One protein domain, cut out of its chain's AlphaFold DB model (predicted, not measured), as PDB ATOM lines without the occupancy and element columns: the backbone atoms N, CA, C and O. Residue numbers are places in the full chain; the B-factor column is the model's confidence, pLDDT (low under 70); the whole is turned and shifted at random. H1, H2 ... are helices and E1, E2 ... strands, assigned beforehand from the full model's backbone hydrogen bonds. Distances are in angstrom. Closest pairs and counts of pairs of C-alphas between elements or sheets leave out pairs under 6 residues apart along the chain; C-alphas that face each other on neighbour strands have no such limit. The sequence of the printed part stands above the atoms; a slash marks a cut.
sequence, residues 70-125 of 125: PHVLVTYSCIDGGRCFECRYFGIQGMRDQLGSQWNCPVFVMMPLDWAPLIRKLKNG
ATOM      1  N   PRO A  70      11.659 -56.474 -38.646       91.38
ATOM      2  CA  PRO A  70      12.975 -56.455 -39.257       91.38
ATOM      3  C   PRO A  70      12.852 -56.207 -40.756       91.38
ATOM      4  O   PRO A  70      12.032 -56.836 -41.436       91.38
ATOM      5  N   HIS A  71      13.688 -55.309 -41.264       92.62
ATOM      6  CA  HIS A  71      13.850 -55.092 -42.690       92.62
ATOM      7  C   HIS A  71      15.326 -54.978 -43.069       92.62
ATOM      8  O   HIS A  71      16.170 -54.547 -42.281       92.62
ATOM      9  N   VAL A  72      15.609 -55.373 -44.305       93.50
ATOM     10  CA  VAL A  72      16.943 -55.458 -44.893       93.50
ATOM     11  C   VAL A  72      17.054 -54.447 -46.022       93.50
ATOM     12  O   VAL A  72      16.126 -54.310 -46.817       93.50
ATOM     13  N   LEU A  73      18.165 -53.720 -46.073       93.38
ATOM     14  CA  LEU A  73      18.431 -52.732 -47.110       93.38
ATOM     15  C   LEU A  73      18.521 -53.415 -48.477       93.38
ATOM     16  O   LEU A  73      19.225 -54.409 -48.640       93.38
ATOM     17  N   VAL A  74      17.819 -52.859 -49.459       94.00
ATOM     18  CA  VAL A  74      17.807 -53.334 -50.847       94.00
ATOM     19  C   VAL A  74      18.523 -52.340 -51.743       94.00
ATOM     20  O   VAL A  74      19.439 -52.713 -52.470       94.00
ATOM     21  N   THR A  75      18.120 -51.070 -51.691       93.19
ATOM     22  CA  THR A  75      18.728 -50.005 -52.493       93.19
ATOM     23  C   THR A  75      18.886 -48.743 -51.663       93.19
ATOM     24  O   THR A  75      18.155 -48.528 -50.696       93.19
ATOM     25  N   TYR A  76      19.832 -47.897 -52.052       90.94
ATOM     26  CA  TYR A  76      20.064 -46.608 -51.421       90.94
ATOM     27  C   TYR A  76      20.442 -45.559 -52.472       90.94
ATOM     28  O   TYR A  76      21.075 -45.894 -53.473       90.94
ATOM     29  N   SER A  77      20.078 -44.302 -52.227       88.88
ATOM     30  CA  SER A  77      20.499 -43.144 -53.024       88.88
ATOM     31  C   SER A  77      21.304 -42.192 -52.140       88.88
ATOM     32  O   SER A  77      20.871 -41.836 -51.036       88.88
ATOM     33  N   CYS A  78      22.474 -41.766 -52.623       88.25
ATOM     34  CA  CYS A  78      23.358 -40.842 -51.911       88.25
ATOM     35  C   CYS A  78      23.667 -39.607 -52.756       88.25
ATOM     36  O   CYS A  78      23.683 -39.671 -53.983       88.25
ATOM     37  N   ILE A  79      23.907 -38.483 -52.082       85.69
ATOM     38  CA  ILE A  79      24.401 -37.243 -52.691       85.69
ATOM     39  C   ILE A  79      25.929 -37.330 -52.781       85.69
ATOM     40  O   ILE A  79      26.571 -37.970 -51.935       85.69
ATOM     41  N   ASP A  80      26.513 -36.652 -53.771       72.06
ATOM     42  CA  ASP A  80      27.955 -36.422 -53.848       72.06
ATOM     43  C   ASP A  80      28.486 -35.891 -52.506       72.06
ATOM     44  O   ASP A  80      28.011 -34.889 -51.969       72.06
ATOM     45  N   GLY A  81      29.437 -36.624 -51.920       70.94
ATOM     46  CA  GLY A  81      29.897 -36.424 -50.539       70.94
ATOM     47  C   GLY A  81      29.529 -37.551 -49.562       70.94
ATOM     48  O   GLY A  81      29.837 -37.444 -48.377       70.94
ATOM     49  N   GLY A  82      28.903 -38.637 -50.037       71.25
ATOM     50  CA  GLY A  82      28.756 -39.899 -49.290       71.25
ATOM     51  C   GLY A  82      27.595 -39.938 -48.292       71.25
ATOM     52  O   GLY A  82      27.547 -40.814 -47.433       71.25
ATOM     53  N   ARG A  83      26.662 -38.988 -48.387       77.88
ATOM     54  CA  ARG A  83      25.479 -38.891 -47.521       77.88
ATOM     55  C   ARG A  83      24.280 -39.540 -48.196       77.88
ATOM     56  O   ARG A  83      23.843 -39.070 -49.244       77.88
ATOM     57  N   CYS A  84      23.743 -40.594 -47.593       80.44
ATOM     58  CA  CYS A  84      22.644 -41.377 -48.153       80.44
ATOM     59  C   CYS A  84      21.319 -40.980 -47.508       80.44
ATOM     60  O   CYS A  84      21.188 -40.991 -46.287       80.44
ATOM     61  N   PHE A  85      20.348 -40.580 -48.326       82.88
ATOM     62  CA  PHE A  85      19.100 -39.979 -47.848       82.88
ATOM     63  C   PHE A  85      17.878 -40.806 -48.194       82.88
ATOM     64  O   PHE A  85      16.955 -40.835 -47.395       82.88
ATOM     65  N   GLU A  86      17.878 -41.520 -49.315       87.75
ATOM     66  CA  GLU A  86      16.825 -42.479 -49.639       87.75
ATOM     67  C   GLU A  86      17.336 -43.887 -49.389       87.75
ATOM     68  O   GLU A  86      18.281 -44.337 -50.032       87.75
ATOM     69  N   CYS A  87      16.694 -44.587 -48.463       90.25
ATOM     70  CA  CYS A  87      16.986 -45.972 -48.153       90.25
ATOM     71  C   CYS A  87      15.729 -46.795 -48.416       90.25
ATOM     72  O   CYS A  87      14.655 -46.494 -47.895       90.25
ATOM     73  N   ARG A  88      15.858 -47.857 -49.201       93.06
ATOM     74  CA  ARG A  88      14.759 -48.759 -49.531       93.06
ATOM     75  C   ARG A  88      15.021 -50.118 -48.924       93.06
ATOM     76  O   ARG A  88      16.050 -50.740 -49.179       93.06
ATOM     77  N   TYR A  89      14.058 -50.589 -48.156       93.38
ATOM     78  CA  TYR A  89      14.156 -51.763 -47.313       93.38
ATOM     79  C   TYR A  89      13.090 -52.796 -47.670       93.38
ATOM     80  O   TYR A  89      11.962 -52.439 -47.998       93.38
ATOM     81  N   PHE A  90      13.419 -54.078 -47.542       93.56
ATOM     82  CA  PHE A  90      12.482 -55.191 -47.666       93.56
ATOM     83  C   PHE A  90      12.379 -55.944 -46.345       93.56
ATOM     84  O   PHE A  90      13.389 -56.318 -45.751       93.56
ATOM     85  N   GLY A  91      11.159 -56.190 -45.883       91.12
ATOM     86  CA  GLY A  91      10.921 -56.950 -44.662       91.12
ATOM     87  C   GLY A  91       9.575 -57.652 -44.669       91.12
ATOM     88  O   GLY A  91       8.935 -57.816 -45.705       91.12
ATOM     89  N   ILE A  92       9.127 -58.050 -43.479       85.19
ATOM     90  CA  ILE A  92       7.898 -58.841 -43.293       85.19
ATOM     91  C   ILE A  92       6.662 -58.111 -43.849       85.19
ATOM     92  O   ILE A  92       5.736 -58.746 -44.353       85.19
ATOM     93  N   GLN A  93       6.645 -56.775 -43.794       83.69
ATOM     94  CA  GLN A  93       5.538 -55.957 -44.300       83.69
ATOM     95  C   GLN A  93       5.690 -55.539 -45.774       83.69
ATOM     96  O   GLN A  93       4.822 -54.840 -46.296       83.69
ATOM     97  N   GLY A  94       6.739 -56.000 -46.460       87.62
ATOM     98  CA  GLY A  94       7.034 -55.680 -47.856       87.62
ATOM     99  C   GLY A  94       8.129 -54.627 -48.019       87.62
ATOM    100  O   GLY A  94       9.023 -54.510 -47.179       87.62
ATOM    101  N   MET A  95       8.071 -53.899 -49.137       90.56
ATOM    102  CA  MET A  95       9.006 -52.821 -49.461       90.56
ATOM    103  C   MET A  95       8.630 -51.543 -48.713       90.56
ATOM    104  O   MET A  95       7.467 -51.137 -48.737       90.56
ATOM    105  N   ARG A  96       9.609 -50.892 -48.083       88.75
ATOM    106  CA  ARG A  96       9.438 -49.603 -47.412       88.75
ATOM    107  C   ARG A  96      10.589 -48.671 -47.724       88.75
ATOM    108  O   ARG A  96      11.748 -49.076 -47.677       88.75
ATOM    109  N   ASP A  97      10.238 -47.422 -47.972       88.19
ATOM    110  CA  ASP A  97      11.195 -46.343 -48.150       88.19
ATOM    111  C   ASP A  97      11.335 -45.582 -46.829       88.19
ATOM    112  O   ASP A  97      10.348 -45.296 -46.144       88.19
ATOM    113  N   GLN A  98      12.573 -45.293 -46.448       84.00
ATOM    114  CA  GLN A  98      12.919 -44.569 -45.237       84.00
ATOM    115  C   GLN A  98      13.967 -43.514 -45.568       84.00
ATOM    116  O   GLN A  98      14.938 -43.781 -46.278       84.00
ATOM    117  N   LEU A  99      13.782 -42.315 -45.014       81.06
ATOM    118  CA  LEU A  99      14.822 -41.301 -45.055       81.06
ATOM    119  C   LEU A  99      15.924 -41.680 -44.062       81.06
ATOM    120  O   LEU A  99      15.643 -41.881 -42.878       81.06
ATOM    121  N   GLY A 100      17.157 -41.817 -44.551       72.00
ATOM    122  CA  GLY A 100      18.297 -42.253 -43.746       72.00
ATOM    123  C   GLY A 100      18.497 -41.357 -42.525       72.00
ATOM    124  O   GLY A 100      18.754 -40.157 -42.654       72.00
ATOM    125  N   SER A 101      18.389 -41.917 -41.316       69.50
ATOM    126  CA  SER A 101      18.691 -41.166 -40.096       69.50
ATOM    127  C   SER A 101      20.165 -40.771 -40.122       69.50
ATOM    128  O   SER A 101      21.019 -41.632 -40.323       69.50
ATOM    129  N   GLN A 102      20.468 -39.487 -39.922       76.62
ATOM    130  CA  GLN A 102      21.842 -38.967 -39.986       76.62
ATOM    131  C   GLN A 102      22.548 -39.218 -41.332       76.62
ATOM    132  O   GLN A 102      23.771 -39.331 -41.366       76.62
ATOM    133  N   TRP A 103      21.799 -39.273 -42.440       77.94
ATOM    134  CA  TRP A 103      22.353 -39.512 -43.779       77.94
ATOM    135  C   TRP A 103      23.029 -40.880 -43.952       77.94
ATOM    136  O   TRP A 103      23.971 -41.020 -44.737       77.94
ATOM    137  N   ASN A 104      22.563 -41.884 -43.207       83.00
ATOM    138  CA  ASN A 104      23.057 -43.251 -43.286       83.00
ATOM    139  C   ASN A 104      21.905 -44.242 -43.510       83.00
ATOM    140  O   ASN A 104      20.824 -44.097 -42.934       83.00
ATOM    141  N   CYS A 105      22.169 -45.270 -44.316       88.06
ATOM    142  CA  CYS A 105      21.269 -46.389 -44.576       88.06
ATOM    143  C   CYS A 105      21.836 -47.653 -43.911       88.06
ATOM    144  O   CYS A 105      22.660 -48.341 -44.517       88.06
ATOM    145  N   PRO A 106      21.446 -47.987 -42.664       88.56
ATOM    146  CA  PRO A 106      21.898 -49.223 -42.030       88.56
ATOM    147  C   PRO A 106      21.454 -50.448 -42.837       88.56
ATOM    148  O   PRO A 106      20.357 -50.466 -43.383       88.56
ATOM    149  N   VAL A 107      22.271 -51.503 -42.888       90.44
ATOM    150  CA  VAL A 107      21.929 -52.731 -43.638       90.44
ATOM    151  C   VAL A 107      20.690 -53.419 -43.058       90.44
ATOM    152  O   VAL A 107      19.861 -53.938 -43.802       90.44
ATOM    153  N   PHE A 108      20.542 -53.390 -41.734       90.69
ATOM    154  CA  PHE A 108      19.396 -53.938 -41.017       90.69
ATOM    155  C   PHE A 108      18.776 -52.864 -40.137       90.69
ATOM    156  O   PHE A 108      19.484 -52.176 -39.401       90.69
ATOM    157  N   VAL A 109      17.453 -52.751 -40.187       90.50
ATOM    158  CA  VAL A 109      16.704 -51.802 -39.365       90.50
ATOM    159  C   VAL A 109      15.405 -52.428 -38.876       90.50
ATOM    160  O   VAL A 109      14.751 -53.202 -39.578       90.50
ATOM    161  N   MET A 110      15.032 -52.078 -37.651       90.44
ATOM    162  CA  MET A 110      13.711 -52.361 -37.114       90.44
ATOM    163  C   MET A 110      12.808 -51.170 -37.432       90.44
ATOM    164  O   MET A 110      13.021 -50.076 -36.915       90.44
ATOM    165  N   MET A 111      11.829 -51.368 -38.314       89.56
ATOM    166  CA  MET A 111      10.871 -50.318 -38.673       89.56
ATOM    167  C   MET A 111       9.537 -50.526 -37.958       89.56
ATOM    168  O   MET A 111       9.069 -51.665 -37.868       89.56
ATOM    169  N   PRO A 112       8.888 -49.445 -37.487       88.94
ATOM    170  CA  PRO A 112       7.615 -49.535 -36.781       88.94
ATOM    171  C   PRO A 112       6.543 -50.151 -37.674       88.94
ATOM    172  O   PRO A 112       6.556 -49.962 -38.889       88.94
ATOM    173  N   LEU A 113       5.600 -50.871 -37.074       88.31
ATOM    174  CA  LEU A 113       4.563 -51.578 -37.817       88.31
ATOM    175  C   LEU A 113       3.692 -50.598 -38.623       88.31
ATOM    176  O   LEU A 113       3.114 -49.670 -38.056       88.31
ATOM    177  N   ASP A 114       3.575 -50.803 -39.936       86.69
ATOM    178  CA  ASP A 114       2.602 -50.069 -40.748       86.69
ATOM    179  C   ASP A 114       1.244 -50.774 -40.699       86.69
ATOM    180  O   ASP A 114       1.048 -51.856 -41.266       86.69
ATOM    181  N   TRP A 115       0.305 -50.167 -39.980       83.25
ATOM    182  CA  TRP A 115      -1.040 -50.700 -39.793       83.25
ATOM    183  C   TRP A 115      -1.932 -50.496 -41.013       83.25
ATOM    184  O   TRP A 115      -2.838 -51.295 -41.235       83.25
ATOM    185  N   ALA A 116      -1.697 -49.469 -41.831       83.06
ATOM    186  CA  ALA A 116      -2.565 -49.152 -42.961       83.06
ATOM    187  C   ALA A 116      -2.655 -50.286 -44.007       83.06
ATOM    188  O   ALA A 116      -3.774 -50.703 -44.328       83.06
ATOM    189  N   PRO A 117      -1.544 -50.849 -44.528       77.44
ATOM    190  CA  PRO A 117      -1.600 -51.970 -45.460       77.44
ATOM    191  C   PRO A 117      -2.097 -53.252 -44.781       77.44
ATOM    192  O   PRO A 117      -2.777 -54.052 -45.423       77.44
ATOM    193  N   LEU A 118      -1.818 -53.436 -43.485       75.38
ATOM    194  CA  LEU A 118      -2.301 -54.583 -42.716       75.38
ATOM    195  C   LEU A 118      -3.834 -54.570 -42.597       75.38
ATOM    196  O   LEU A 118      -4.490 -55.558 -42.914       75.38
ATOM    197  N   ILE A 119      -4.410 -53.426 -42.218       81.75
ATOM    198  CA  ILE A 119      -5.861 -53.231 -42.108       81.75
ATOM    199  C   ILE A 119      -6.529 -53.408 -43.474       81.75
ATOM    200  O   ILE A 119      -7.578 -54.041 -43.555       81.75
ATOM    201  N   ARG A 120      -5.925 -52.898 -44.559       81.94
ATOM    202  CA  ARG A 120      -6.445 -53.113 -45.922       81.94
ATOM    203  C   ARG A 120      -6.484 -54.595 -46.295       81.94
ATOM    204  O   ARG A 120      -7.487 -55.039 -46.836       81.94
ATOM    205  N   LYS A 121      -5.434 -55.363 -45.982       78.88
ATOM    206  CA  LYS A 121      -5.416 -56.817 -46.225       78.88
ATOM    207  C   LYS A 121      -6.481 -57.553 -45.415       78.88
ATOM    208  O   LYS A 121      -7.142 -58.418 -45.966       78.88
ATOM    209  N   LEU A 122      -6.671 -57.193 -44.145       78.94
ATOM    210  CA  LEU A 122      -7.670 -57.827 -43.275       78.94
ATOM    211  C   LEU A 122      -9.115 -57.500 -43.670       78.94
ATOM    212  O   LEU A 122      -9.998 -58.312 -43.441       78.94
ATOM    213  N   LYS A 123      -9.368 -56.316 -44.236       78.38
ATOM    214  CA  LYS A 123     -10.707 -55.925 -44.706       78.38
ATOM    215  C   LYS A 123     -11.085 -56.526 -46.061       78.38
ATOM    216  O   LYS A 123     -12.270 -56.638 -46.343       78.38
ATOM    217  N   ASN A 124     -10.096 -56.860 -46.887       72.06
ATOM    218  CA  ASN A 124     -10.298 -57.356 -48.251       72.06
ATOM    219  C   ASN A 124     -10.094 -58.879 -48.382       72.06
ATOM    220  O   ASN A 124     -10.089 -59.377 -49.508       72.06
ATOM    221  N   GLY A 125      -9.843 -59.586 -47.274       52.59
ATOM    222  CA  GLY A 125      -9.560 -61.025 -47.227       52.59
ATOM    223  C   GLY A 125     -10.689 -61.847 -46.631       52.59
ATOM    224  O   GLY A 125     -11.563 -61.257 -45.959       52.59
TER     225      GLY A 125
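What this domain is: This is residues 70 to 125 of the 125 residues of an uncharacterized protein of Histidinibacterium lentulum (UniProt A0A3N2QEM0). A strongly twisted, curled sheet of four antiparallel strands makes the body, built on the long hairpin of E1 and E2, and one short helix, H1, follows E4 beyond one end of the sheet. Residues 119 to 125, of which 119 to 123 belong to H1, stick out free, and the hairpin turn at one end and this helical tail at the other make the long axis. The printed part has 56 residues with four named strands and one named helix, in the order E1 E2 E3 E4 H1 along the chain; the sheet runs E3 E2 E1 E4, and the class is mixed, helices and strands. The whole is loose, with a radius of gyration of the C-alphas of 13.3 A, and the C-alphas span 46 by 16 by 16 A.

How they stand to each other: E1, residues 70 to 79, and E2, residues 83 to 91, form a hairpin, antiparallel at 154 degrees between their directions. The C-alphas of Cys 78 and Cys 84 face each other at 3.9 A, and N 74 and O 88 are within hydrogen-bond range at 2.8 A, as are N 88 and O 75 at 2.8 A. E1 bends by 61 degrees at residue 74, and E2 bends by 55 degrees at residue 86. E2 and E3, residues 94 to 99, form the next hairpin, antiparallel at 161 degrees; the C-alphas of Asp 97 and Arg 88 face each other at 4.5 A, and N 96 and O 89 are 2.8 A apart, within hydrogen-bond range. E1, E2 and E3 are a meander, each strand the antiparallel neighbour of the one before. E4, residues 108 to 111, is the antiparallel neighbour of E1, beside residues 70 to 72 of it: the C-alphas of Pro 70 and Met 110 face each other at 4.7 A, and N 71 and O 109 are within hydrogen-bond range at 2.9 A. E1 to E4 form a Greek key, a meander of three strands followed by a fourth that is the antiparallel neighbour of the first. E3 and E4 are the edge strands, and they are apart. From edge to edge the strands' lines turn by 87 degrees and the way across the sheet turns by 80 degrees. H1, residues 115 to 123, is not on the sheet, with 1 pair of C-alphas within 10 A, and it is apart from E1, E2 and E3. In H1 every O i to N i+4 pair is within hydrogen-bond range.

Where its parts are: E1 begins at C-alpha 70, at (12.975, -56.455, -39.257), and is 26.1 A from first to last C-alpha. E2 is 23.4 A long, and E3, six residues, is 16.6 A long. E4, four residues, measures 9.6 A. H1, nine residues, is 12.0 A long; it begins at C-alpha 115, at (-1.040, -50.700, -39.793), and ends at C-alpha 123, at (-10.707, -55.925, -44.706).

The domain as a whole: The two C-alphas farthest apart are those of Gly 81, in the link from E1 to E2, and Gly 125, the chain's last residue, at 46.6 A. The printed part has no cut from residue 70 to residue 125. The links from E1 to E2, from E2 to E3 and from E4 to H1 are tight, and the link from E3 to E4, with 8 residues, is short. The mean pLDDT of the printed part is 84.3, and the model's confidence is under 70 at residues 101 and 125.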